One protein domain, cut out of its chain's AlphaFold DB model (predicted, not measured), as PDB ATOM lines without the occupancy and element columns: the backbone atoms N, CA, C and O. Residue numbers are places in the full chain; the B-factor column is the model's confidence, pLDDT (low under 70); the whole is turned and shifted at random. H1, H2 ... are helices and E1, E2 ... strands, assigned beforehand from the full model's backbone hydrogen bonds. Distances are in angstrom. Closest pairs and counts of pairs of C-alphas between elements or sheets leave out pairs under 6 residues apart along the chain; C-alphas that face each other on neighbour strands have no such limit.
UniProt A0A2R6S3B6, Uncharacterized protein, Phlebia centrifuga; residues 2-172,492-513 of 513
ATOM      1  N   GLU A   2      30.514  56.277  55.509       89.38
ATOM      2  CA  GLU A   2      30.625  54.925  54.917       89.38
ATOM      3  C   GLU A   2      29.359  54.478  54.161       89.38
ATOM      4  O   GLU A   2      29.445  53.982  53.042       89.38
ATOM      5  N   GLU A   3      28.179  54.710  54.741       94.00
ATOM      6  CA  GLU A   3      26.894  54.386  54.108       94.00
ATOM      7  C   GLU A   3      26.700  55.101  52.760       94.00
ATOM      8  O   GLU A   3      26.411  54.450  51.756       94.00
ATOM      9  N   GLU A   4      26.948  56.413  52.719       94.19
ATOM     10  CA  GLU A   4      26.865  57.225  51.498       94.19
ATOM     11  C   GLU A   4      27.868  56.759  50.438       94.19
ATOM     12  O   GLU A   4      27.505  56.532  49.287       94.19
ATOM     13  N   SER A   5      29.121  56.511  50.824       94.31
ATOM     14  CA  SER A   5      30.148  55.982  49.918       94.31
ATOM     15  C   SER A   5      29.744  54.629  49.315       94.31
ATOM     16  O   SER A   5      29.907  54.387  48.115       94.31
ATOM     17  N   GLN A   6      29.167  53.732  50.120       95.44
ATOM     18  CA  GLN A   6      28.639  52.460  49.624       95.44
ATOM     19  C   GLN A   6      27.455  52.666  48.677       95.44
ATOM     20  O   GLN A   6      27.363  51.972  47.662       95.44
ATOM     21  N   TRP A   7      26.564  53.608  48.985       97.19
ATOM     22  CA  TRP A   7      25.432  53.947  48.131       97.19
ATOM     23  C   TRP A   7      25.892  54.481  46.767       97.19
ATOM     24  O   TRP A   7      25.432  53.974  45.740       97.19
ATOM     25  N   LEU A   8      26.862  55.402  46.736       97.00
ATOM     26  CA  LEU A   8      27.440  55.952  45.502       97.00
ATOM     27  C   LEU A   8      28.031  54.848  44.612       97.00
ATOM     28  O   LEU A   8      27.737  54.783  43.417       97.00
ATOM     29  N   ARG A   9      28.804  53.922  45.200       94.69
ATOM     30  CA  ARG A   9      29.397  52.783  44.472       94.69
ATOM     31  C   ARG A   9      28.339  51.829  43.925       94.69
ATOM     32  O   ARG A   9      28.401  51.449  42.758       94.69
ATOM     33  N   ARG A  10      27.367  51.434  44.757       97.25
ATOM     34  CA  ARG A  10      26.305  50.484  44.371       97.25
ATOM     35  C   ARG A  10      25.465  51.013  43.213       97.25
ATOM     36  O   ARG A  10      25.131  50.244  42.317       97.25
ATOM     37  N   ASN A  11      25.167  52.311  43.219       97.50
ATOM     38  CA  ASN A  11      24.357  52.956  42.188       97.50
ATOM     39  C   ASN A  11      25.170  53.447  40.981       97.50
ATOM     40  O   ASN A  11      24.574  53.959  40.040       97.50
ATOM     41  N   ARG A  12      26.500  53.250  40.977       95.31
ATOM     42  CA  ARG A  12      27.408  53.666  39.892       95.31
ATOM     43  C   ARG A  12      27.279  55.159  39.574       95.31
ATOM     44  O   ARG A  12      27.115  55.542  38.423       95.31
ATOM     45  N   ILE A  13      27.302  55.983  40.616       96.44
ATOM     46  CA  ILE A  13      27.206  57.437  40.474       96.44
ATOM     47  C   ILE A  13      28.499  57.988  39.869       96.44
ATOM     48  O   ILE A  13      29.582  57.698  40.369       96.44
ATOM     49  N   ASP A  14      28.373  58.803  38.822       94.12
ATOM     50  CA  ASP A  14      29.506  59.424  38.121       94.12
ATOM     51  C   ASP A  14      29.946  60.768  38.722       94.12
ATOM     52  O   ASP A  14      31.090  61.185  38.561       94.12
ATOM     53  N   CYS A  15      29.027  61.485  39.368       96.38
ATOM     54  CA  CYS A  15      29.262  62.810  39.930       96.38
ATOM     55  C   CYS A  15      28.225  63.108  41.016       96.38
ATOM     56  O   CYS A  15      27.048  62.783  40.855       96.38
ATOM     57  N   VAL A  16      28.640  63.780  42.089       97.25
ATOM     58  CA  VAL A  16      27.726  64.278  43.129       97.25
ATOM     59  C   VAL A  16      27.466  65.765  42.928       97.25
ATOM     60  O   VAL A  16      28.407  66.540  42.781       97.25
ATOM     61  N   LEU A  17      26.196  66.166  42.949       97.12
ATOM     62  CA  LEU A  17      25.786  67.567  43.038       97.12
ATOM     63  C   LEU A  17      25.257  67.814  44.446       97.12
ATOM     64  O   LEU A  17      24.443  67.031  44.931       97.12
ATOM     65  N   SER A  18      25.708  68.886  45.086       95.56
ATOM     66  CA  SER A  18      25.277  69.229  46.436       95.56
ATOM     67  C   SER A  18      24.820  70.677  46.539       95.56
ATOM     68  O   SER A  18      25.541  71.590  46.132       95.56
ATOM     69  N   ASP A  19      23.638  70.868  47.119       93.44
ATOM     70  CA  ASP A  19      23.123  72.167  47.543       93.44
ATOM     71  C   ASP A  19      23.542  72.412  48.995       93.44
ATOM     72  O   ASP A  19      22.971  71.842  49.926       93.44
ATOM     73  N   ALA A  20      24.619  73.179  49.166       87.56
ATOM     74  CA  ALA A  20      25.236  73.550  50.442       87.56
ATOM     75  C   ALA A  20      25.669  72.401  51.383       87.56
ATOM     76  O   ALA A  20      26.398  72.664  52.330       87.56
ATOM     77  N   ALA A  21      25.312  71.131  51.180       92.62
ATOM     78  CA  ALA A  21      25.672  70.042  52.091       92.62
ATOM     79  C   ALA A  21      27.079  69.480  51.801       92.62
ATOM     80  O   ALA A  21      27.364  68.981  50.714       92.62
ATOM     81  N   PHE A  22      27.984  69.493  52.779       93.19
ATOM     82  CA  PHE A  22      29.366  69.038  52.562       93.19
ATOM     83  C   PHE A  22      29.511  67.510  52.443       93.19
ATOM     84  O   PHE A  22      30.440  67.030  51.792       93.19
ATOM     85  N   LEU A  23      28.619  66.733  53.076       94.31
ATOM     86  CA  LEU A  23      28.797  65.284  53.251       94.31
ATOM     87  C   LEU A  23      28.899  64.539  51.912       94.31
ATOM     88  O   LEU A  23      29.721  63.633  51.776       94.31
ATOM     89  N   GLY A  24      28.114  64.960  50.916       94.44
ATOM     90  CA  GLY A  24      28.160  64.395  49.568       94.44
ATOM     91  C   GLY A  24      29.515  64.601  48.886       94.44
ATOM     92  O   GLY A  24      30.009  63.689  48.230       94.44
ATOM     93  N   CYS A  25      30.162  65.751  49.099       96.06
ATOM     94  CA  CYS A  25      31.486  66.041  48.543       96.06
ATOM     95  C   CYS A  25      32.567  65.147  49.165       96.06
ATOM     96  O   CYS A  25      33.447  64.644  48.466       96.06
ATOM     97  N   VAL A  26      32.481  64.907  50.478       96.94
ATOM     98  CA  VAL A  26      33.398  64.003  51.191       96.94
ATOM     99  C   VAL A  26      33.219  62.560  50.716       96.94
ATOM    100  O   VAL A  26      34.205  61.895  50.397       96.94
ATOM    101  N   ALA A  27      31.974  62.086  50.618       97.06
ATOM    102  CA  ALA A  27      31.672  60.740  50.133       97.06
ATOM    103  C   ALA A  27      32.125  60.541  48.674       97.06
ATOM    104  O   ALA A  27      32.737  59.524  48.358       97.06
ATOM    105  N   ALA A  28      31.900  61.534  47.805       96.44
ATOM    106  CA  ALA A  28      32.363  61.523  46.419       96.44
ATOM    107  C   ALA A  28      33.888  61.378  46.317       96.44
ATOM    108  O   ALA A  28      34.386  60.503  45.606       96.44
ATOM    109  N   ASN A  29      34.635  62.173  47.093       96.38
ATOM    110  CA  ASN A  29      36.093  62.082  47.132       96.38
ATOM    111  C   ASN A  29      36.564  60.692  47.593       96.38
ATOM    112  O   ASN A  29      37.423  60.094  46.945       96.38
ATOM    113  N   ALA A  30      35.947  60.139  48.642       96.44
ATOM    114  CA  ALA A  30      36.284  58.822  49.186       96.44
ATOM    115  C   ALA A  30      36.060  57.661  48.197       96.44
ATOM    116  O   ALA A  30      36.680  56.603  48.335       96.44
ATOM    117  N   VAL A  31      35.185  57.840  47.203       96.25
ATOM    118  CA  VAL A  31      34.916  56.839  46.159       96.25
ATOM    119  C   VAL A  31      35.514  57.195  44.796       96.25
ATOM    120  O   VAL A  31      35.241  56.489  43.826       96.25
ATOM    121  N   GLY A  32      36.342  58.240  44.728       95.06
ATOM    122  CA  GLY A  32      37.095  58.608  43.530       95.06
ATOM    123  C   GLY A  32      36.265  59.228  42.409       95.06
ATOM    124  O   GLY A  32      36.633  59.084  41.246       95.06
ATOM    125  N   ILE A  33      35.151  59.891  42.735       95.75
ATOM    126  CA  ILE A  33      34.305  60.592  41.757       95.75
ATOM    127  C   ILE A  33      34.283  62.101  42.036       95.75
ATOM    128  O   ILE A  33      34.433  62.516  43.191       95.75
ATOM    129  N   PRO A  34      34.108  62.946  41.005       96.62
ATOM    130  CA  PRO A  34      34.035  64.388  41.192       96.62
ATOM    131  C   PRO A  34      32.776  64.814  41.956       96.62
ATOM    132  O   PRO A  34      31.728  64.160  41.910       96.62
ATOM    133  N   SER A  35      32.862  65.968  42.618       97.12
ATOM    134  CA  SER A  35      31.698  66.615  43.233       97.12
ATOM    135  C   SER A  35      31.597  68.102  42.918       97.12
ATOM    136  O   SER A  35      32.600  68.799  42.745       97.12
ATOM    137  N   VAL A  36      30.357  68.583  42.846       97.69
ATOM    138  CA  VAL A  36      30.006  69.961  42.511       97.69
ATOM    139  C   VAL A  36      29.146  70.549  43.613       97.69
ATOM    140  O   VAL A  36      28.121  69.977  43.988       97.69
ATOM    141  N   LEU A  37      29.551  71.712  44.104       97.25
ATOM    142  CA  LEU A  37      28.786  72.504  45.050       97.25
ATOM    143  C   LEU A  37      27.991  73.565  44.285       97.25
ATOM    144  O   LEU A  37      28.556  74.273  43.455       97.25
ATOM    145  N   ILE A  38      26.694  73.676  44.552       96.75
ATOM    146  CA  ILE A  38      25.803  74.672  43.947       96.75
ATOM    147  C   ILE A  38      25.206  75.474  45.092       96.75
ATOM    148  O   ILE A  38      24.343  74.968  45.797       96.75
ATOM    149  N   THR A  39      25.715  76.678  45.348       97.19
ATOM    150  CA  THR A  39      25.282  77.452  46.520       97.19
ATOM    151  C   THR A  39      25.740  78.912  46.472       97.19
ATOM    152  O   THR A  39      26.651  79.269  45.721       97.19
ATOM    153  N   ASN A  40      25.107  79.753  47.286       97.06
ATOM    154  CA  ASN A  40      25.525  81.113  47.624       97.06
ATOM    155  C   ASN A  40      26.224  81.188  49.003       97.06
ATOM    156  O   ASN A  40      26.828  82.209  49.320       97.06
ATOM    157  N   PHE A  41      26.191  80.135  49.826       97.25
ATOM    158  CA  PHE A  41      26.849  80.123  51.137       97.25
ATOM    159  C   PHE A  41      27.329  78.724  51.535       97.25
ATOM    160  O   PHE A  41      26.920  77.713  50.976       97.25
ATOM    161  N   THR A  42      28.184  78.642  52.547       97.50
ATOM    162  CA  THR A  42      28.612  77.365  53.132       97.50
ATOM    163  C   THR A  42      28.483  77.388  54.651       97.50
ATOM    164  O   THR A  42      28.525  78.446  55.284       97.50
ATOM    165  N   PHE A  43      28.266  76.215  55.253       97.12
ATOM    166  CA  PHE A  43      28.030  76.119  56.693       97.12
ATOM    167  C   PHE A  43      29.280  76.426  57.529       97.12
ATOM    168  O   PHE A  43      29.128  76.856  58.661       97.12
ATOM    169  N   ASP A  44      30.495  76.295  56.998       97.06
ATOM    170  CA  ASP A  44      31.711  76.776  57.675       97.06
ATOM    171  C   ASP A  44      31.620  78.281  57.989       97.06
ATOM    172  O   ASP A  44      31.841  78.697  59.127       97.06
ATOM    173  N   SER A  45      31.166  79.081  57.024       97.31
ATOM    174  CA  SER A  45      30.893  80.509  57.193       97.31
ATOM    175  C   SER A  45      29.761  80.769  58.188       97.31
ATOM    176  O   SER A  45      29.879  81.670  59.015       97.31
ATOM    177  N   VAL A  46      28.676  79.986  58.140       95.81
ATOM    178  CA  VAL A  46      27.519  80.134  59.049       95.81
ATOM    179  C   VAL A  46      27.900  79.811  60.494       95.81
ATOM    180  O   VAL A  46      27.616  80.597  61.391       95.81
ATOM    181  N   TYR A  47      28.573  78.686  60.727       95.06
ATOM    182  CA  TYR A  47      28.994  78.262  62.062       95.06
ATOM    183  C   TYR A  47      30.071  79.186  62.623       95.06
ATOM    184  O   TYR A  47      30.001  79.561  63.792       95.06
ATOM    185  N   SER A  48      31.019  79.625  61.789       96.50
ATOM    186  CA  SER A  48      31.979  80.654  62.187       96.50
ATOM    187  C   SER A  48      31.289  81.960  62.580       96.50
ATOM    188  O   SER A  48      31.810  82.668  63.436       96.50
ATOM    189  N   TYR A  49      30.138  82.285  61.992       95.56
ATOM    190  CA  TYR A  49      29.445  83.539  62.268       95.56
ATOM    191  C   TYR A  49      28.706  83.536  63.606       95.56
ATOM    192  O   TYR A  49      28.390  84.596  64.131       95.56
ATOM    193  N   LEU A  50      28.489  82.369  64.218       92.88
ATOM    194  CA  LEU A  50      27.889  82.276  65.553       92.88
ATOM    195  C   LEU A  50      28.755  82.925  66.650       92.88
ATOM    196  O   LEU A  50      28.261  83.188  67.744       92.88
ATOM    197  N   SER A  51      30.034  83.201  66.365       92.75
ATOM    198  CA  SER A  51      30.909  83.984  67.245       92.75
ATOM    199  C   SER A  51      30.874  85.485  66.968       92.75
ATOM    200  O   SER A  51      31.779  86.211  67.381       92.75
ATOM    201  N   THR A  52      29.883  85.957  66.215       91.62
ATOM    202  CA  THR A  52      29.744  87.372  65.899       91.62
ATOM    203  C   THR A  52      29.472  88.209  67.154       91.62
ATOM    204  O   THR A  52      28.723  87.762  68.026       91.62
ATOM    205  N   PRO A  53      30.050  89.420  67.273       87.06
ATOM    206  CA  PRO A  53      29.730  90.342  68.361       87.06
ATOM    207  C   PRO A  53      28.364  91.027  68.194       87.06
ATOM    208  O   PRO A  53      27.976  91.789  69.078       87.06
ATOM    209  N   PHE A  54      27.648  90.808  67.081       82.12
ATOM    210  CA  PHE A  54      26.279  91.303  66.938       82.12
ATOM    211  C   PHE A  54      25.391  90.663  68.003       82.12
ATOM    212  O   PHE A  54      25.363  89.444  68.143       82.12
ATOM    213  N   VAL A  55      24.666  91.505  68.731       72.44
ATOM    214  CA  VAL A  55      23.647  91.092  69.691       72.44
ATOM    215  C   VAL A  55      22.316  91.555  69.135       72.44
ATOM    216  O   VAL A  55      22.194  92.708  68.713       72.44
ATOM    217  N   ASP A  56      21.326  90.672  69.134       65.00
ATOM    218  CA  ASP A  56      19.958  91.061  68.820       65.00
ATOM    219  C   ASP A  56      19.431  91.877  70.011       65.00
ATOM    220  O   ASP A  56      19.047  91.326  71.046       65.00
ATOM    221  N   THR A  57      19.543  93.207  69.955       55.75
ATOM    222  CA  THR A  57      19.154  94.059  71.083       55.75
ATOM    223  C   THR A  57      17.648  93.984  71.277       55.75
ATOM    224  O   THR A  57      16.883  94.634  70.571       55.75
ATOM    225  N   VAL A  58      17.228  93.205  72.270       50.88
ATOM    226  CA  VAL A  58      15.848  93.184  72.746       50.88
ATOM    227  C   VAL A  58      15.470  94.581  73.240       50.88
ATOM    228  O   VAL A  58      16.195  95.193  74.029       50.88
ATOM    229  N   ASN A  59      14.320  95.082  72.790       49.81
ATOM    230  CA  ASN A  59      13.799  96.378  73.206       49.81
ATOM    231  C   ASN A  59      13.713  96.488  74.745       49.81
ATOM    232  O   ASN A  59      13.153  95.598  75.394       49.81
ATOM    233  N   PRO A  60      14.129  97.616  75.355       43.25
ATOM    234  CA  PRO A  60      13.929  97.874  76.787       43.25
ATOM    235  C   PRO A  60      12.454  97.792  77.225       43.25
ATOM    236  O   PRO A  60      12.155  97.559  78.396       43.25
ATOM    237  N   SER A  61      11.522  97.962  76.283       46.41
ATOM    238  CA  SER A  61      10.079  97.834  76.494       46.41
ATOM    239  C   SER A  61       9.634  96.401  76.828       46.41
ATOM    240  O   SER A  61       8.675  96.235  77.581       46.41
ATOM    241  N   GLU A  62      10.339  95.364  76.351       44.09
ATOM    242  CA  GLU A  62      10.039  93.963  76.702       44.09
ATOM    243  C   GLU A  62      10.454  93.624  78.142       44.09
ATOM    244  O   GLU A  62       9.772  92.861  78.832       44.09
ATOM    245  N   LEU A  63      11.516  94.264  78.643       45.28
ATOM    246  CA  LEU A  63      11.964  94.156  80.038       45.28
ATOM    247  C   LEU A  63      10.920  94.681  81.038       45.28
ATOM    248  O   LEU A  63      10.867  94.210  82.174       45.28
ATOM    249  N   LEU A  64      10.068  95.625  80.621       44.12
ATOM    250  CA  LEU A  64       9.006  96.205  81.452       44.12
ATOM    251  C   LEU A  64       7.703  95.381  81.452       44.12
ATOM    252  O   LEU A  64       6.878  95.570  82.345       44.12
ATOM    253  N   GLN A  65       7.514  94.460  80.497       44.25
ATOM    254  CA  GLN A  65       6.305  93.624  80.369       44.25
ATOM    255  C   GLN A  65       6.517  92.148  80.763       44.25
ATOM    256  O   GLN A  65       5.601  91.329  80.630       44.25
ATOM    257  N   ALA A  66       7.697  91.786  81.272       40.44
ATOM    258  CA  ALA A  66       8.076  90.403  81.552       40.44
ATOM    259  C   ALA A  66       7.280  89.769  82.717       40.44
ATOM    260  O   ALA A  66       7.717  89.713  83.862       40.44
ATOM    261  N   THR A  67       6.113  89.207  82.398       43.47
ATOM    262  CA  THR A  67       5.522  88.057  83.115       43.47
ATOM    263  C   THR A  67       6.024  86.716  82.558       43.47
ATOM    264  O   THR A  67       5.678  85.657  83.080       43.47
ATOM    265  N   LYS A  68       6.868  86.743  81.517       47.38
ATOM    266  CA  LYS A  68       7.557  85.575  80.954       47.38
ATOM    267  C   LYS A  68       8.925  85.382  81.626       47.38
ATOM    268  O   LYS A  68       9.557  86.375  81.983       47.38
ATOM    269  N   PRO A  69       9.399  84.132  81.799       48.06
ATOM    270  CA  PRO A  69      10.756  83.884  82.272       48.06
ATOM    271  C   PRO A  69      11.749  84.586  81.341       48.06
ATOM    272  O   PRO A  69      11.645  84.450  80.122       48.06
ATOM    273  N   ALA A  70      12.667  85.361  81.924       56.94
ATOM    274  CA  ALA A  70      13.700  86.066  81.179       56.94
ATOM    275  C   ALA A  70      14.458  85.064  80.299       56.94
ATOM    276  O   ALA A  70      14.935  84.037  80.793       56.94
ATOM    277  N   LEU A  71      14.531  85.348  78.999       57.56
ATOM    278  CA  LEU A  71      15.392  84.585  78.108       57.56
ATOM    279  C   LEU A  71      16.846  84.731  78.590       57.56
ATOM    280  O   LEU A  71      17.204  85.778  79.143       57.56
ATOM    281  N   PRO A  72      17.685  83.694  78.425       61.62
ATOM    282  CA  PRO A  72      19.109  83.822  78.685       61.62
ATOM    283  C   PRO A  72      19.677  85.004  77.886       61.62
ATOM    284  O   PRO A  72      19.211  85.245  76.771       61.62
ATOM    285  N   PRO A  73      20.664  85.736  78.428       65.25
ATOM    286  CA  PRO A  73      21.323  86.798  77.680       65.25
ATOM    287  C   PRO A  73      21.908  86.234  76.381       65.25
ATOM    288  O   PRO A  73      22.544  85.176  76.398       65.25
ATOM    289  N   ASP A  74      21.685  86.944  75.276       70.75
ATOM    290  CA  ASP A  74      22.264  86.625  73.973       70.75
ATOM    291  C   ASP A  74      23.761  86.966  74.010       70.75
ATOM    292  O   ASP A  74      24.167  88.126  73.929       70.75
ATOM    293  N   ILE A  75      24.576  85.949  74.286       78.31
ATOM    294  CA  ILE A  75      26.030  86.055  74.412       78.31
ATOM    295  C   ILE A  75      26.644  85.321  73.228       78.31
ATOM    296  O   ILE A  75      26.395  84.129  73.036       78.31
ATOM    297  N   SER A  76      27.503  86.020  72.488       82.56
ATOM    298  CA  SER A  76      28.269  85.460  71.376       82.56
ATOM    299  C   SER A  76      28.982  84.171  71.777       82.56
ATOM    300  O   SER A  76      29.634  84.097  72.825       82.56
ATOM    301  N   ILE A  77      28.913  83.155  70.915       88.88
ATOM    302  CA  ILE A  77      29.621  81.898  71.157       88.88
ATOM    303  C   ILE A  77      31.131  82.164  71.031       88.88
ATOM    304  O   ILE A  77      31.563  82.722  70.024       88.88
ATOM    305  N   PRO A  78      31.970  81.780  72.011       91.44
ATOM    306  CA  PRO A  78      33.412  81.971  71.912       91.44
ATOM    307  C   PRO A  78      33.997  81.377  70.628       91.44
ATOM    308  O   PRO A  78      33.678  80.244  70.263       91.44
ATOM    309  N   LEU A  79      34.921  82.106  69.991       91.06
ATOM    310  CA  LEU A  79      35.591  81.651  68.766       91.06
ATOM    311  C   LEU A  79      36.275  80.288  68.952       91.06
ATOM    312  O   LEU A  79      36.234  79.455  68.060       91.06
ATOM    313  N   SER A  80      36.816  80.013  70.141       93.25
ATOM    314  CA  SER A  80      37.427  78.720  70.474       93.25
ATOM    315  C   SER A  80      36.468  77.524  70.385       93.25
ATOM    316  O   SER A  80      36.929  76.386  70.331       93.25
ATOM    317  N   ILE A  81      35.151  77.759  70.384       93.81
ATOM    318  CA  ILE A  81      34.118  76.729  70.203       93.81
ATOM    319  C   ILE A  81      33.716  76.616  68.727       93.81
ATOM    320  O   ILE A  81      33.528  75.508  68.229       93.81
ATOM    321  N   THR A  82      33.568  77.744  68.025       94.88
ATOM    322  CA  THR A  82      33.096  77.768  66.629       94.88
ATOM    323  C   THR A  82      34.194  77.428  65.624       94.88
ATOM    324  O   THR A  82      33.911  76.781  64.619       94.88
ATOM    325  N   GLU A  83      35.442  77.812  65.896       95.69
ATOM    326  CA  GLU A  83      36.592  77.633  65.003       95.69
ATOM    327  C   GLU A  83      36.865  76.158  64.660       95.69
ATOM    328  O   GLU A  83      36.939  75.861  63.467       95.69
ATOM    329  N   PRO A  84      36.923  75.199  65.612       96.62
ATOM    330  CA  PRO A  84      37.143  73.792  65.267       96.62
ATOM    331  C   PRO A  84      36.056  73.218  64.347       96.62
ATOM    332  O   PRO A  84      36.362  72.476  63.416       96.62
ATOM    333  N   LEU A  85      34.793  73.593  64.584       95.06
ATOM    334  CA  LEU A  85      33.655  73.155  63.769       95.06
ATOM    335  C   LEU A  85      33.708  73.771  62.369       95.06
ATOM    336  O   LEU A  85      33.527  73.074  61.372       95.06
ATOM    337  N   ALA A  86      33.971  75.076  62.285       96.69
ATOM    338  CA  ALA A  86      34.089  75.773  61.014       96.69
ATOM    339  C   ALA A  86      35.257  75.219  60.183       96.69
ATOM    340  O   ALA A  86      35.113  75.031  58.978       96.69
ATOM    341  N   GLU A  87      36.378  74.884  60.823       96.44
ATOM    342  CA  GLU A  87      37.546  74.303  60.164       96.44
ATOM    343  C   GLU A  87      37.287  72.873  59.657       96.44
ATOM    344  O   GLU A  87      37.651  72.543  58.524       96.44
ATOM    345  N   GLU A  88      36.590  72.037  60.432       95.81
ATOM    346  CA  GLU A  88      36.161  70.701  59.997       95.81
ATOM    347  C   GLU A  88      35.221  70.772  58.779       95.81
ATOM    348  O   GLU A  88      35.394  70.049  57.786       95.81
ATOM    349  N   LEU A  89      34.245  71.684  58.820       96.62
ATOM    350  CA  LEU A  89      33.321  71.928  57.714       96.62
ATOM    351  C   LEU A  89      34.064  72.450  56.480       96.62
ATOM    352  O   LEU A  89      33.852  71.934  55.378       96.62
ATOM    353  N   ARG A  90      34.982  73.409  56.655       96.75
ATOM    354  CA  ARG A  90      35.832  73.938  55.582       96.75
ATOM    355  C   ARG A  90      36.617  72.810  54.922       96.75
ATOM    356  O   ARG A  90      36.580  72.674  53.697       96.75
ATOM    357  N   GLY A  91      37.272  71.965  55.720       95.94
ATOM    358  CA  GLY A  91      37.998  70.783  55.252       95.94
ATOM    359  C   GLY A  91      37.111  69.805  54.477       95.94
ATOM    360  O   GLY A  91      37.537  69.237  53.473       95.94
ATOM    361  N   SER A  92      35.846  69.672  54.867       96.31
ATOM    362  CA  SER A  92      34.879  68.834  54.159       96.31
ATOM    363  C   SER A  92      34.444  69.426  52.812       96.31
ATOM    364  O   SER A  92      34.426  68.725  51.798       96.31
ATOM    365  N   TYR A  93      34.153  70.731  52.748       97.62
ATOM    366  CA  TYR A  93      33.849  71.415  51.483       97.62
ATOM    367  C   TYR A  93      35.048  71.478  50.534       97.62
ATOM    368  O   TYR A  93      34.877  71.555  49.313       97.62
ATOM    369  N   ARG A  94      36.280  71.396  51.052       96.50
ATOM    370  CA  ARG A  94      37.491  71.308  50.224       96.50
ATOM    371  C   ARG A  94      37.512  70.081  49.309       96.50
ATOM    372  O   ARG A  94      38.235  70.124  48.312       96.50
ATOM    373  N   CYS A  95      36.708  69.052  49.581       96.56
ATOM    374  CA  CYS A  95      36.538  67.899  48.699       96.56
ATOM    375  C   CYS A  95      35.802  68.219  47.388       96.56
ATOM    376  O   CYS A  95      35.961  67.460  46.433       96.56
ATOM    377  N   ALA A  96      35.042  69.321  47.327       97.19
ATOM    378  CA  ALA A  96      34.353  69.758  46.116       97.19
ATOM    379  C   ALA A  96      35.335  70.233  45.033       97.19
ATOM    380  O   ALA A  96      36.297  70.953  45.311       97.19
ATOM    381  N   ASP A  97      35.066  69.856  43.786       97.00
ATOM    382  CA  ASP A  97      35.942  70.117  42.640       97.00
ATOM    383  C   ASP A  97      35.479  71.312  41.800       97.00
ATOM    384  O   ASP A  97      36.295  71.999  41.183       97.00
ATOM    385  N   LEU A  98      34.176  71.592  41.796       97.25
ATOM    386  CA  LEU A  98      33.571  72.730  41.109       97.25
ATOM    387  C   LEU A  98      32.591  73.439  42.042       97.25
ATOM    388  O   LEU A  98      31.791  72.788  42.709       97.25
ATOM    389  N   LEU A  99      32.635  74.768  42.054       97.94
ATOM    390  CA  LEU A  99      31.605  75.610  42.658       97.94
ATOM    391  C   LEU A  99      30.808  76.292  41.551       97.94
ATOM    392  O   LEU A  99      31.363  77.061  40.769       97.94
ATOM    393  N   LEU A 100      29.508  76.039  41.514       97.56
ATOM    394  CA  LEU A 100      28.534  76.841  40.789       97.56
ATOM    395  C   LEU A 100      27.987  77.881  41.774       97.56
ATOM    396  O   LEU A 100      27.100  77.587  42.578       97.56
ATOM    397  N   ARG A 101      28.589  79.075  41.766       97.44
ATOM    398  CA  ARG A 101      28.323  80.141  42.738       97.44
ATOM    399  C   ARG A 101      27.035  80.867  42.362       97.44
ATOM    400  O   ARG A 101      26.978  81.555  41.340       97.44
ATOM    401  N   LEU A 102      26.001  80.688  43.179       97.44
ATOM    402  CA  LEU A 102      24.708  81.340  42.985       97.44
ATOM    403  C   LEU A 102      24.804  82.847  43.305       97.44
ATOM    404  O   LEU A 102      25.617  83.245  44.143       97.44
ATOM    405  N   PRO A 103      23.972  83.704  42.682       96.81
ATOM    406  CA  PRO A 103      23.895  85.124  43.031       96.81
ATOM    407  C   PRO A 103      23.582  85.365  44.516       96.81
ATOM    408  O   PRO A 103      22.940  84.548  45.166       96.81
ATOM    409  N   GLY A 104      24.000  86.512  45.056       96.44
ATOM    410  CA  GLY A 104      23.818  86.809  46.483       96.44
ATOM    411  C   GLY A 104      24.717  85.966  47.387       96.44
ATOM    412  O   GLY A 104      24.336  85.627  48.507       96.44
ATOM    413  N   ALA A 105      25.890  85.600  46.866       97.38
ATOM    414  CA  ALA A 105      26.879  84.823  47.587       97.38
ATOM    415  C   ALA A 105      27.587  85.617  48.681       97.38
ATOM    416  O   ALA A 105      27.830  86.816  48.546       97.38
ATOM    417  N   ILE A 106      27.975  84.897  49.727       97.94
ATOM    418  CA  ILE A 106      28.997  85.308  50.693       97.94
ATOM    419  C   ILE A 106      30.345  84.663  50.313       97.94
ATOM    420  O   ILE A 106      30.374  83.799  49.429       97.94
ATOM    421  N   PRO A 107      31.474  85.051  50.937       97.94
ATOM    422  CA  PRO A 107      32.740  84.352  50.731       97.94
ATOM    423  C   PRO A 107      32.625  82.846  51.009       97.94
ATOM    424  O   PRO A 107      31.997  82.427  51.985       97.94
ATOM    425  N   ILE A 108      33.248  82.039  50.145       97.62
ATOM    426  CA  ILE A 108      33.286  80.572  50.246       97.62
ATOM    427  C   ILE A 108      34.738  80.155  50.545       97.62
ATOM    428  O   ILE A 108      35.492  79.840  49.615       97.62
ATOM    429  N   PRO A 109      35.164  80.158  51.824       96.69
ATOM    430  CA  PRO A 109      36.575  80.028  52.225       96.69
ATOM    431  C   PRO A 109      37.166  78.637  51.949       96.69
ATOM    432  O   PRO A 109      38.377  78.426  52.007       96.69
ATOM    433  N   SER A 110      36.321  77.660  51.619       95.88
ATOM    434  CA  SER A 110      36.755  76.363  51.101       95.88
ATOM    435  C   SER A 110      37.188  76.409  49.629       95.88
ATOM    436  O   SER A 110      37.837  75.479  49.168       95.88
ATOM    437  N   PHE A 111      36.877  77.458  48.863       96.69
ATOM    438  CA  PHE A 111      37.309  77.592  47.467       96.69
ATOM    439  C   PHE A 111      38.412  78.631  47.286       96.69
ATOM    440  O   PHE A 111      39.396  78.318  46.614       96.69
ATOM    441  N   SER A 112      38.284  79.814  47.885       95.44
ATOM    442  CA  SER A 112      39.279  80.890  47.800       95.44
ATOM    443  C   SER A 112      40.137  80.989  49.061       95.44
ATOM    444  O   SER A 112      39.689  80.645  50.154       95.44
ATOM    445  N   GLU A 113      41.378  81.457  48.907       94.06
ATOM    446  CA  GLU A 113      42.271  81.722  50.049       94.06
ATOM    447  C   GLU A 113      41.774  82.897  50.898       94.06
ATOM    448  O   GLU A 113      41.784  82.818  52.122       94.06
ATOM    449  N   GLU A 114      41.262  83.939  50.239       94.44
ATOM    450  CA  GLU A 114      40.670  85.117  50.869       94.44
ATOM    451  C   GLU A 114      39.289  85.430  50.266       94.44
ATOM    452  O   GLU A 114      39.068  85.152  49.077       94.44
ATOM    453  N   PRO A 115      38.365  86.048  51.027       96.38
ATOM    454  CA  PRO A 115      38.418  86.288  52.473       96.38
ATOM    455  C   PRO A 115      38.411  84.990  53.291       96.38
ATOM    456  O   PRO A 115      37.585  84.104  53.064       96.38
ATOM    457  N   SER A 116      39.337  84.884  54.240       96.00
ATOM    458  CA  SER A 116      39.474  83.731  55.133       96.00
ATOM    459  C   SER A 116      38.506  83.787  56.325       96.00
ATOM    460  O   SER A 116      37.913  84.819  56.633       96.00
ATOM    461  N   LEU A 117      38.303  82.648  56.995       96.62
ATOM    462  CA  LEU A 117      37.605  82.603  58.285       96.62
ATOM    463  C   LEU A 117      38.441  83.323  59.366       96.62
ATOM    464  O   LEU A 117      39.669  83.294  59.281       96.62
ATOM    465  N   PRO A 118      37.814  83.922  60.399       96.94
ATOM    466  CA  PRO A 118      36.413  83.770  60.788       96.94
ATOM    467  C   PRO A 118      35.471  84.778  60.112       96.94
ATOM    468  O   PRO A 118      35.797  85.953  59.943       96.94
ATOM    469  N   SER A 119      34.260  84.336  59.776       97.00
ATOM    470  CA  SER A 119      33.286  85.127  59.015       97.00
ATOM    471  C   SER A 119      32.755  86.407  59.683       97.00
ATOM    472  O   SER A 119      32.380  87.315  58.942       97.00
ATOM    473  N   PRO A 120      32.757  86.587  61.025       95.75
ATOM    474  CA  PRO A 120      32.450  87.887  61.623       95.75
ATOM    475  C   PRO A 120      33.394  89.008  61.178       95.75
ATOM    476  O   PRO A 120      32.976  90.157  61.123       95.75
ATOM    477  N   SER A 121      34.642  88.687  60.811       96.06
ATOM    478  CA  SER A 121      35.612  89.683  60.322       96.06
ATOM    479  C   SER A 121      35.246  90.278  58.958       96.06
ATOM    480  O   SER A 121      35.821  91.281  58.542       96.06
ATOM    481  N   TRP A 122      34.289  89.671  58.254       97.25
ATOM    482  CA  TRP A 122      33.843  90.134  56.945       97.25
ATOM    483  C   TRP A 122      32.890  91.316  57.026       97.25
ATOM    484  O   TRP A 122      32.650  91.951  56.001       97.25
ATOM    485  N   ILE A 123      32.317  91.575  58.204       95.75
ATOM    486  CA  ILE A 123      31.281  92.581  58.411       95.75
ATOM    487  C   ILE A 123      31.834  93.708  59.279       95.75
ATOM    488  O   ILE A 123      32.402  93.476  60.345       95.75
ATOM    489  N   GLU A 124      31.637  94.941  58.839       92.38
ATOM    490  CA  GLU A 124      31.891  96.126  59.647       92.38
ATOM    491  C   GLU A 124      30.821  96.262  60.739       92.38
ATOM    492  O   GLU A 124      29.624  96.290  60.456       92.38
ATOM    493  N   LEU A 125      31.249  96.358  62.002       85.38
ATOM    494  CA  LEU A 125      30.356  96.308  63.166       85.38
ATOM    495  C   LEU A 125      29.342  97.465  63.215       85.38
ATOM    496  O   LEU A 125      28.191  97.254  63.582       85.38
ATOM    497  N   GLU A 126      29.763  98.680  62.861       85.44
ATOM    498  CA  GLU A 126      28.918  99.881  62.961       85.44
ATOM    499  C   GLU A 126      27.881  99.962  61.838       85.44
ATOM    500  O   GLU A 126      26.740 100.356  62.062       85.44
ATOM    501  N   SER A 127      28.284  99.593  60.624       87.38
ATOM    502  CA  SER A 127      27.491  99.734  59.403       87.38
ATOM    503  C   SER A 127      26.736  98.455  59.027       87.38
ATOM    504  O   SER A 127      25.841  98.511  58.189       87.38
ATOM    505  N   GLN A 128      27.084  97.305  59.622       88.94
ATOM    506  CA  GLN A 128      26.532  95.980  59.302       88.94
ATOM    507  C   GLN A 128      26.615  95.643  57.804       88.94
ATOM    508  O   GLN A 128      25.749  94.984  57.217       88.94
ATOM    509  N   ILE A 129      27.674  96.122  57.149       91.56
ATOM    510  CA  ILE A 129      27.957  95.859  55.739       91.56
ATOM    511  C   ILE A 129      29.254  95.085  55.572       91.56
ATOM    512  O   ILE A 129      30.099  95.063  56.461       91.56
ATOM    513  N   PHE A 130      29.408  94.436  54.417       96.50
ATOM    514  CA  PHE A 130      30.675  93.806  54.075       96.50
ATOM    515  C   PHE A 130      31.809  94.827  54.049       96.50
ATOM    516  O   PHE A 130      31.647  95.917  53.498       96.50
ATOM    517  N   THR A 131      32.974  94.430  54.559       97.06
ATOM    518  CA  THR A 131      34.199  95.214  54.403       97.06
ATOM    519  C   THR A 131      34.501  95.447  52.914       97.06
ATOM    520  O   THR A 131      34.110  94.639  52.057       97.06
ATOM    521  N   PRO A 132      35.233  96.522  52.563       96.19
ATOM    522  CA  PRO A 132      35.569  96.828  51.176       96.19
ATOM    523  C   PRO A 132      36.249  95.670  50.432       96.19
ATOM    524  O   PRO A 132      35.954  95.446  49.258       96.19
ATOM    525  N   ASP A 133      37.101  94.904  51.117       96.00
ATOM    526  CA  ASP A 133      37.818  93.762  50.540       96.00
ATOM    527  C   ASP A 133      36.877  92.598  50.211       96.00
ATOM    528  O   ASP A 133      36.945  92.026  49.120       96.00
ATOM    529  N   VAL A 134      35.942  92.283  51.113       97.50
ATOM    530  CA  VAL A 134      34.914  91.260  50.874       97.50
ATOM    531  C   VAL A 134      33.999  91.694  49.731       97.50
ATOM    532  O   VAL A 134      33.722  90.914  48.818       97.50
ATOM    533  N   HIS A 135      33.579  92.958  49.728       95.25
ATOM    534  CA  HIS A 135      32.763  93.515  48.657       95.25
ATOM    535  C   HIS A 135      33.485  93.453  47.296       95.25
ATOM    536  O   HIS A 135      32.891  93.061  46.287       95.25
ATOM    537  N   ALA A 136      34.782  93.778  47.251       95.19
ATOM    538  CA  ALA A 136      35.600  93.654  46.047       95.19
ATOM    539  C   ALA A 136      35.732  92.193  45.589       95.19
ATOM    540  O   ALA A 136      35.543  91.908  44.404       95.19
ATOM    541  N   HIS A 137      35.986  91.257  46.509       96.06
ATOM    542  CA  HIS A 137      36.061  89.823  46.216       96.06
ATOM    543  C   HIS A 137      34.764  89.284  45.588       96.06
ATOM    544  O   HIS A 137      34.808  88.556  44.595       96.06
ATOM    545  N   LEU A 138      33.604  89.655  46.136       95.81
ATOM    546  CA  LEU A 138      32.303  89.199  45.638       95.81
ATOM    547  C   LEU A 138      31.930  89.823  44.287       95.81
ATOM    548  O   LEU A 138      31.231  89.194  43.492       95.81
ATOM    549  N   ARG A 139      32.406  91.042  44.006       93.12
ATOM    550  CA  ARG A 139      32.165  91.740  42.736       93.12
ATOM    551  C   ARG A 139      33.076  91.260  41.607       93.12
ATOM    552  O   ARG A 139      32.668  91.292  40.445       93.12
ATOM    553  N   ASN A 140      34.307  90.875  41.930       94.31
ATOM    554  CA  ASN A 140      35.280  90.470  40.929       94.31
ATOM    555  C   ASN A 140      35.008  89.038  40.419       94.31
ATOM    556  O   ASN A 140      34.542  88.182  41.179       94.31
ATOM    557  N   PRO A 141      35.299  88.753  39.133       93.94
ATOM    558  CA  PRO A 141      35.166  87.408  38.587       93.94
ATOM    559  C   PRO A 141      36.038  86.393  39.342       93.94
ATOM    560  O   PRO A 141      37.164  86.729  39.705       93.94
ATOM    561  N   PRO A 142      35.621  85.122  39.482       93.06
ATOM    562  CA  PRO A 142      36.415  84.122  40.193       93.06
ATOM    563  C   PRO A 142      37.830  83.876  39.658       93.06
ATOM    564  O   PRO A 142      38.691  83.383  40.376       93.06
ATOM    565  N   SER A 143      38.098  84.252  38.407       92.75
ATOM    566  CA  SER A 143      39.430  84.189  37.804       92.75
ATOM    567  C   SER A 143      40.436  85.189  38.387       92.75
ATOM    568  O   SER A 143      41.610  85.119  38.037       92.75
ATOM    569  N   THR A 144      40.001  86.160  39.197       93.12
ATOM    570  CA  THR A 144      40.878  87.216  39.728       93.12
ATOM    571  C   THR A 144      41.505  86.882  41.077       93.12
ATOM    572  O   THR A 144      42.339  87.652  41.542       93.12
ATOM    573  N   TYR A 145      41.091  85.798  41.734       91.56
ATOM    574  CA  TYR A 145      41.609  85.402  43.045       91.56
ATOM    575  C   TYR A 145      42.128  83.964  43.047       91.56
ATOM    576  O   TYR A 145      41.750  83.135  42.218       91.56
ATOM    577  N   THR A 146      43.023  83.678  43.991       95.38
ATOM    578  CA  THR A 146      43.651  82.365  44.130       95.38
ATOM    579  C   THR A 146      42.662  81.358  44.705       95.38
ATOM    580  O   THR A 146      42.038  81.596  45.743       95.38
ATOM    581  N   LEU A 147      42.533  80.220  44.020       96.69
ATOM    582  CA  LEU A 147      41.789  79.067  44.509       96.69
ATOM    583  C   LEU A 147      42.723  78.105  45.230       96.69
ATOM    584  O   LEU A 147      43.844  77.856  44.784       96.69
ATOM    585  N   TRP A 148      42.213  77.476  46.281       95.56
ATOM    586  CA  TRP A 148      42.932  76.408  46.950       95.56
ATOM    587  C   TRP A 148      43.176  75.196  46.027       95.56
ATOM    588  O   TRP A 148      42.309  74.845  45.215       95.56
ATOM    589  N   PRO A 149      44.292  74.458  46.205       94.19
ATOM    590  CA  PRO A 149      44.530  73.226  45.470       94.19
ATOM    591  C   PRO A 149      43.485  72.157  45.821       94.19
ATOM    592  O   PRO A 149      42.895  72.141  46.909       94.19
ATOM    593  N   GLN A 150      43.256  71.235  44.888       93.38
ATOM    594  CA  GLN A 150      42.343  70.112  45.095       93.38
ATOM    595  C   GLN A 150      42.859  69.164  46.174       93.38
ATOM    596  O   GLN A 150      44.056  68.889  46.252       93.38
ATOM    597  N   ILE A 151      41.936  68.600  46.952       95.19
ATOM    598  CA  ILE A 151      42.236  67.415  47.758       95.19
ATOM    599  C   ILE A 151      42.322  66.216  46.798       95.19
ATOM    600  O   ILE A 151      41.350  65.986  46.062       95.19
ATOM    601  N   PRO A 152      43.445  65.471  46.767       95.38
ATOM    602  CA  PRO A 152      43.586  64.293  45.917       95.38
ATOM    603  C   PRO A 152      42.577  63.211  46.319       95.38
ATOM    604  O   PRO A 152      42.115  63.174  47.457       95.38
ATOM    605  N   PHE A 153      42.227  62.331  45.383       95.31
ATOM    606  CA  PHE A 153      41.481  61.123  45.729       95.31
ATOM    607  C   PHE A 153      42.345  60.159  46.564       95.31
ATOM    608  O   PHE A 153      43.575  60.301  46.582       95.31
ATOM    609  N   PRO A 154      41.731  59.167  47.240       95.00
ATOM    610  CA  PRO A 154      42.473  58.093  47.888       95.00
ATOM    611  C   PRO A 154      43.430  57.380  46.913       95.00
ATOM    612  O   PRO A 154      43.145  57.344  45.715       95.00
ATOM    613  N   PRO A 155      44.531  56.772  47.400       93.81
ATOM    614  CA  PRO A 155      45.583  56.190  46.553       93.81
ATOM    615  C   PRO A 155      45.118  55.130  45.545       93.81
ATOM    616  O   PRO A 155      45.798  54.901  44.549       93.81
ATOM    617  N   ASP A 156      43.970  54.500  45.795       93.12
ATOM    618  CA  ASP A 156      43.370  53.488  44.920       93.12
ATOM    619  C   ASP A 156      42.755  54.080  43.636       93.12
ATOM    620  O   ASP A 156      42.349  53.339  42.740       93.12
ATOM    621  N   TYR A 157      42.680  55.410  43.535       92.00
ATOM    622  CA  TYR A 157      42.064  56.136  42.429       92.00
ATOM    623  C   TYR A 157      43.090  56.976  41.651       92.00
ATOM    624  O   TYR A 157      44.092  57.429  42.212       92.00
ATOM    625  N   PRO A 158      42.856  57.220  40.346       89.62
ATOM    626  CA  PRO A 158      43.738  58.058  39.543       89.62
ATOM    627  C   PRO A 158      43.778  59.500  40.064       89.62
ATOM    628  O   PRO A 158      42.836  59.999  40.679       89.62
ATOM    629  N   GLN A 159      44.874  60.205  39.778       90.50
ATOM    630  CA  GLN A 159      44.987  61.619  40.124       90.50
ATOM    631  C   GLN A 159      43.953  62.470  39.379       90.50
ATOM    632  O   GLN A 159      43.656  62.244  38.204       90.50
ATOM    633  N   LYS A 160      43.466  63.508  40.062       92.31
ATOM    634  CA  LYS A 160      42.561  64.512  39.502       92.31
ATOM    635  C   LYS A 160      43.260  65.292  38.386       92.31
ATOM    636  O   LYS A 160      44.243  65.983  38.638       92.31
ATOM    637  N   LYS A 161      42.762  65.175  37.150       87.94
ATOM    638  CA  LYS A 161      43.334  65.870  35.977       87.94
ATOM    639  C   LYS A 161      42.596  67.155  35.609       87.94
ATOM    640  O   LYS A 161      43.166  68.019  34.946       87.94
ATOM    641  N   VAL A 162      41.334  67.292  36.010       92.19
ATOM    642  CA  VAL A 162      40.557  68.517  35.795       92.19
ATOM    643  C   VAL A 162      40.767  69.431  37.004       92.19
ATOM    644  O   VAL A 162      40.521  68.981  38.121       92.19
ATOM    645  N   PRO A 163      41.217  70.685  36.817       91.88
ATOM    646  CA  PRO A 163      41.516  71.591  37.923       91.88
ATOM    647  C   PRO A 163      40.255  72.053  38.657       91.88
ATOM    648  O   PRO A 163      39.156  72.059  38.093       91.88
ATOM    649  N   ARG A 164      40.436  72.496  39.908       93.94
ATOM    650  CA  ARG A 164      39.369  73.118  40.697       93.94
ATOM    651  C   ARG A 164      38.947  74.415  40.027       93.94
ATOM    652  O   ARG A 164      39.802  75.184  39.594       93.94
ATOM    653  N   SER A 165      37.649  74.679  39.975       95.38
ATOM    654  CA  SER A 165      37.130  75.902  39.361       95.38
ATOM    655  C   SER A 165      35.899  76.437  40.078       95.38
ATOM    656  O   SER A 165      35.190  75.702  40.764       95.38
ATOM    657  N   VAL A 166      35.633  77.722  39.871       97.31
ATOM    658  CA  VAL A 166      34.419  78.413  40.308       97.31
ATOM    659  C   VAL A 166      33.774  79.035  39.073       97.31
ATOM    660  O   VAL A 166      34.468  79.635  38.252       97.31
ATOM    661  N   ILE A 167      32.462  78.876  38.932       96.19
ATOM    662  CA  ILE A 167      31.665  79.444  37.847       96.19
ATOM    663  C   ILE A 167      30.514  80.215  38.483       96.19
ATOM    664  O   ILE A 167      29.723  79.638  39.227       96.19
ATOM    665  N   ASP A 168      30.413  81.503  38.170       96.19
ATOM    666  CA  ASP A 168      29.221  82.283  38.493       96.19
ATOM    667  C   ASP A 168      28.070  81.832  37.601       96.19
ATOM    668  O   ASP A 168      28.206  81.775  36.376       96.19
ATOM    669  N   VAL A 169      26.940  81.500  38.218       95.62
ATOM    670  CA  VAL A 169      25.768  80.980  37.510       95.62
ATOM    671  C   VAL A 169      24.605  81.977  37.535       95.62
ATOM    672  O   VAL A 169      24.558  82.864  38.391       95.62
ATOM    673  N   PRO A 170      23.668  81.880  36.574       94.88
ATOM    674  CA  PRO A 170      22.463  82.706  36.560       94.88
ATOM    675  C   PRO A 170      21.589  82.486  37.807       94.88
ATOM    676  O   PRO A 170      21.788  81.556  38.587       94.88
ATOM    677  N   LEU A 171      20.574  83.341  37.978       94.12
ATOM    678  CA  LEU A 171      19.534  83.106  38.980       94.12
ATOM    679  C   LEU A 171      18.780  81.815  38.650       94.12
ATOM    680  O   LEU A 171      18.240  81.673  37.551       94.12
ATOM    681  N   LEU A 172      18.704  80.910  39.622       91.88
ATOM    682  CA  LEU A 172      17.868  79.721  39.542       91.88
ATOM    683  C   LEU A 172      16.531  80.013  40.211       91.88
ATOM    684  O   LEU A 172      16.451  80.208  41.424       91.88
ATOM    685  N   LEU A 492      14.724  79.432  32.148       93.44
ATOM    686  CA  LEU A 492      14.776  78.044  31.696       93.44
ATOM    687  C   LEU A 492      15.933  77.815  30.710       93.44
ATOM    688  O   LEU A 492      16.612  76.791  30.794       93.44
ATOM    689  N   ILE A 493      16.173  78.762  29.795       95.50
ATOM    690  CA  ILE A 493      17.299  78.713  28.849       95.50
ATOM    691  C   ILE A 493      18.628  78.828  29.604       95.50
ATOM    692  O   ILE A 493      19.477  77.953  29.461       95.50
ATOM    693  N   GLU A 494      18.767  79.838  30.465       95.75
ATOM    694  CA  GLU A 494      19.953  80.057  31.304       95.75
ATOM    695  C   GLU A 494      20.265  78.821  32.183       95.75
ATOM    696  O   GLU A 494      21.405  78.355  32.244       95.75
ATOM    697  N   GLY A 495      19.246  78.216  32.805       95.25
ATOM    698  CA  GLY A 495      19.394  76.981  33.581       95.25
ATOM    699  C   GLY A 495      19.790  75.770  32.727       95.25
ATOM    700  O   GLY A 495      20.603  74.946  33.150       95.25
ATOM    701  N   ARG A 496      19.277  75.666  31.493       95.62
ATOM    702  CA  ARG A 496      19.689  74.618  30.545       95.62
ATOM    703  C   ARG A 496      21.148  74.794  30.117       95.62
ATOM    704  O   ARG A 496      21.864  73.800  30.028       95.62
ATOM    705  N   GLU A 497      21.603  76.018  29.873       96.31
ATOM    706  CA  GLU A 497      23.004  76.318  29.545       96.31
ATOM    707  C   GLU A 497      23.953  75.967  30.696       96.31
ATOM    708  O   GLU A 497      24.986  75.323  30.479       96.31
ATOM    709  N   MET A 498      23.567  76.300  31.931       95.44
ATOM    710  CA  MET A 498      24.280  75.875  33.137       95.44
ATOM    711  C   MET A 498      24.362  74.342  33.227       95.44
ATOM    712  O   MET A 498      25.447  73.793  33.425       95.44
ATOM    713  N   ALA A 499      23.245  73.637  33.018       95.69
ATOM    714  CA  ALA A 499      23.213  72.175  33.047       95.69
ATOM    715  C   ALA A 499      24.095  71.546  31.953       95.69
ATOM    716  O   ALA A 499      24.831  70.600  32.226       95.69
ATOM    717  N   MET A 500      24.086  72.088  30.730       96.56
ATOM    718  CA  MET A 500      24.971  71.628  29.650       96.56
ATOM    719  C   MET A 500      26.448  71.844  29.993       96.56
ATOM    720  O   MET A 500      27.273  70.963  29.751       96.56
ATOM    721  N   THR A 501      26.786  72.986  30.595       94.94
ATOM    722  CA  THR A 501      28.152  73.288  31.051       94.94
ATOM    723  C   THR A 501      28.628  72.267  32.081       94.94
ATOM    724  O   THR A 501      29.739  71.745  31.969       94.94
ATOM    725  N   LEU A 502      27.766  71.922  33.039       95.25
ATOM    726  CA  LEU A 502      28.029  70.888  34.033       95.25
ATOM    727  C   LEU A 502      28.223  69.506  33.388       95.25
ATOM    728  O   LEU A 502      29.199  68.825  33.692       95.25
ATOM    729  N   VAL A 503      27.351  69.107  32.457       95.69
ATOM    730  CA  VAL A 503      27.476  67.823  31.740       95.69
ATOM    731  C   VAL A 503      28.796  67.746  30.966       95.69
ATOM    732  O   VAL A 503      29.499  66.741  31.048       95.69
ATOM    733  N   HIS A 504      29.185  68.813  30.263       94.88
ATOM    734  CA  HIS A 504      30.481  68.870  29.582       94.88
ATOM    735  C   HIS A 504      31.658  68.799  30.560       94.88
ATOM    736  O   HIS A 504      32.666  68.157  30.265       94.88
ATOM    737  N   TRP A 505      31.545  69.437  31.726       95.19
ATOM    738  CA  TRP A 505      32.562  69.360  32.768       95.19
ATOM    739  C   TRP A 505      32.719  67.927  33.303       95.19
ATOM    740  O   TRP A 505      33.846  67.439  33.381       95.19
ATOM    741  N   VAL A 506      31.621  67.206  33.563       94.50
ATOM    742  CA  VAL A 506      31.661  65.790  33.984       94.50
ATOM    743  C   VAL A 506      32.235  64.894  32.881       94.50
ATOM    744  O   VAL A 506      33.090  64.052  33.151       94.50
ATOM    745  N   ALA A 507      31.860  65.111  31.618       93.38
ATOM    746  CA  ALA A 507      32.417  64.354  30.493       93.38
ATOM    747  C   ALA A 507      33.943  64.548  30.355       93.38
ATOM    748  O   ALA A 507      34.683  63.615  30.020       93.38
ATOM    749  N   ARG A 508      34.454  65.749  30.659       92.31
ATOM    750  CA  ARG A 508      35.903  66.005  30.728       92.31
ATOM    751  C   ARG A 508      36.575  65.212  31.845       92.31
ATOM    752  O   ARG A 508      37.674  64.713  31.631       92.31
ATOM    753  N   TRP A 509      35.935  65.054  33.000       89.31
ATOM    754  CA  TRP A 509      36.437  64.166  34.053       89.31
ATOM    755  C   TRP A 509      36.502  62.715  33.592       89.31
ATOM    756  O   TRP A 509      37.550  62.095  33.708       89.31
ATOM    757  N   GLN A 510      35.434  62.193  32.994       86.88
ATOM    758  CA  GLN A 510      35.374  60.794  32.556       86.88
ATOM    759  C   GLN A 510      36.359  60.464  31.427       86.88
ATOM    760  O   GLN A 510      36.899  59.369  31.384       86.88
ATOM    761  N   SER A 511      36.605  61.403  30.511       86.38
ATOM    762  CA  SER A 511      37.594  61.233  29.431       86.38
ATOM    763  C   SER A 511      39.046  61.369  29.893       86.38
ATOM    764  O   SER A 511      39.962  61.018  29.148       86.38
ATOM    765  N   THR A 512      39.264  61.915  31.091       71.44
ATOM    766  CA  THR A 512      40.599  62.108  31.665       71.44
ATOM    767  C   THR A 512      40.902  61.152  32.818       71.44
ATOM    768  O   THR A 512      42.084  60.970  33.113       71.44
ATOM    769  N   ALA A 513      39.895  60.535  33.437       59.97
ATOM    770  CA  ALA A 513      40.031  59.400  34.351       59.97
ATOM    771  C   ALA A 513      40.549  58.164  33.604       59.97
ATOM    772  O   ALA A 513      41.453  57.502  34.165       59.97
TER     773      ALA A 513
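AT A GLANCE: This is residues 2 to 172 and 492 to 513 of the 513 residues of an uncharacterized protein of Phlebia centrifuga (UniProt A0A2R6S3B6). A small, twisted sheet of four parallel strands has H2 over one face, while H3 and H5, side by side, reach away beyond the sheet; a thin loop arm with the short H4 extends from them, and its residues 63 to 69 stick out free. H8 grazes the sheet, H1 packs on H2, and long loops with H6 and H7 fill out the body. The printed part has 193 residues, with eight named helices and four named strands in the order H1 E1 H2 E2 H3 H4 H5 E3 H6 H7 E4 H8; the sheet's order is E1 E2 E3 E4. The class is mixed, helices and strands, with under half of the residues in named elements. The whole is only just loose, close to compact, with a radius of gyration of the C-alphas of 19.9 A, and elongated, spanning 68 by 37 by 33 A.

IN THESE COORDINATES: The strands are E1, residues 16 to 18, E2, 35 to 39, 13.0 A long, E3, 98 to 101, and E4, 165 to 168. The helices are H1, residues 2 to 10, 12.2 A, H2, 22 to 30, 12.8 A, H3, 43 to 49, H4, 60 to 64, H5, 79 to 93, 20.2 A, H6, 119 to 122, H7, 132 to 139, and H8, 492 to 512, 30.3 A. C-alpha 2 is at (30.625, 54.925, 54.917), C-alpha 64 at (9.006, 96.205, 81.452) and C-alpha 512 at (40.599, 62.108, 31.665).

HOW THE PARTS SIT: Within hydrogen-bond range are N 36 and O 16, 2.8 A, between E1 and E2; N 100 and O 37, 2.8 A, between E2 and E3; and N 101 and O 167, 2.8 A, between E3 and E4. Three strand-helix-strand units, parallel neighbour strands joined through helices, are E1, H2, E2 and E3, H6 H7, E4, both with right-handed crossovers, and E2, H3 H4 H5, E3. H2 is on the sheet at a height of 7.8 A, along the strands. H1 touches H2, Ser 5 and Ala 27 having the closest C-alphas, 5.0 A apart, at a steep tilt of 61 degrees. H5 touches H2 with residues 89 to 93 alone; the closest C-alphas, of Phe 22 and Tyr 93, are 5.2 A apart. H3 and H5 touch at a shallow tilt of 18 degrees, opposite ways; the closest C-alphas, of Asp 44 and Ala 86, are 4.2 A apart. H6 touches H3, the closest C-alphas, of Tyr 49 and Ser 119, being 5.3 A apart; H6 and H7 are close but not clearly touching, with C-alphas 122 and 134 the closest at 6.3 A. H8 only grazes the sheet, with residues 498 to 506. H4 is apart from H3 and H5. Every O i to N i+4 pair is within range in H1, H2, H3, H7 and H8; H5 has 9 of 11, H4 has 0 of 1 but 2 of 2 O i to N i+3 pairs, and H6 is too short for an i+4 pair.

THE WHOLE: The two C-alphas farthest apart, of Leu 64 and Ser 511, are 68.9 A apart. Residues 173 to 491 are not printed, and C-alphas 172 and 492 are 8.6 A apart across the cut. The links H4 to H5, E3 to H6 and H7 to E4 are long. Residues 56 to 73 and residue 513 have pLDDT under 70; the mean of the printed part is 89.9.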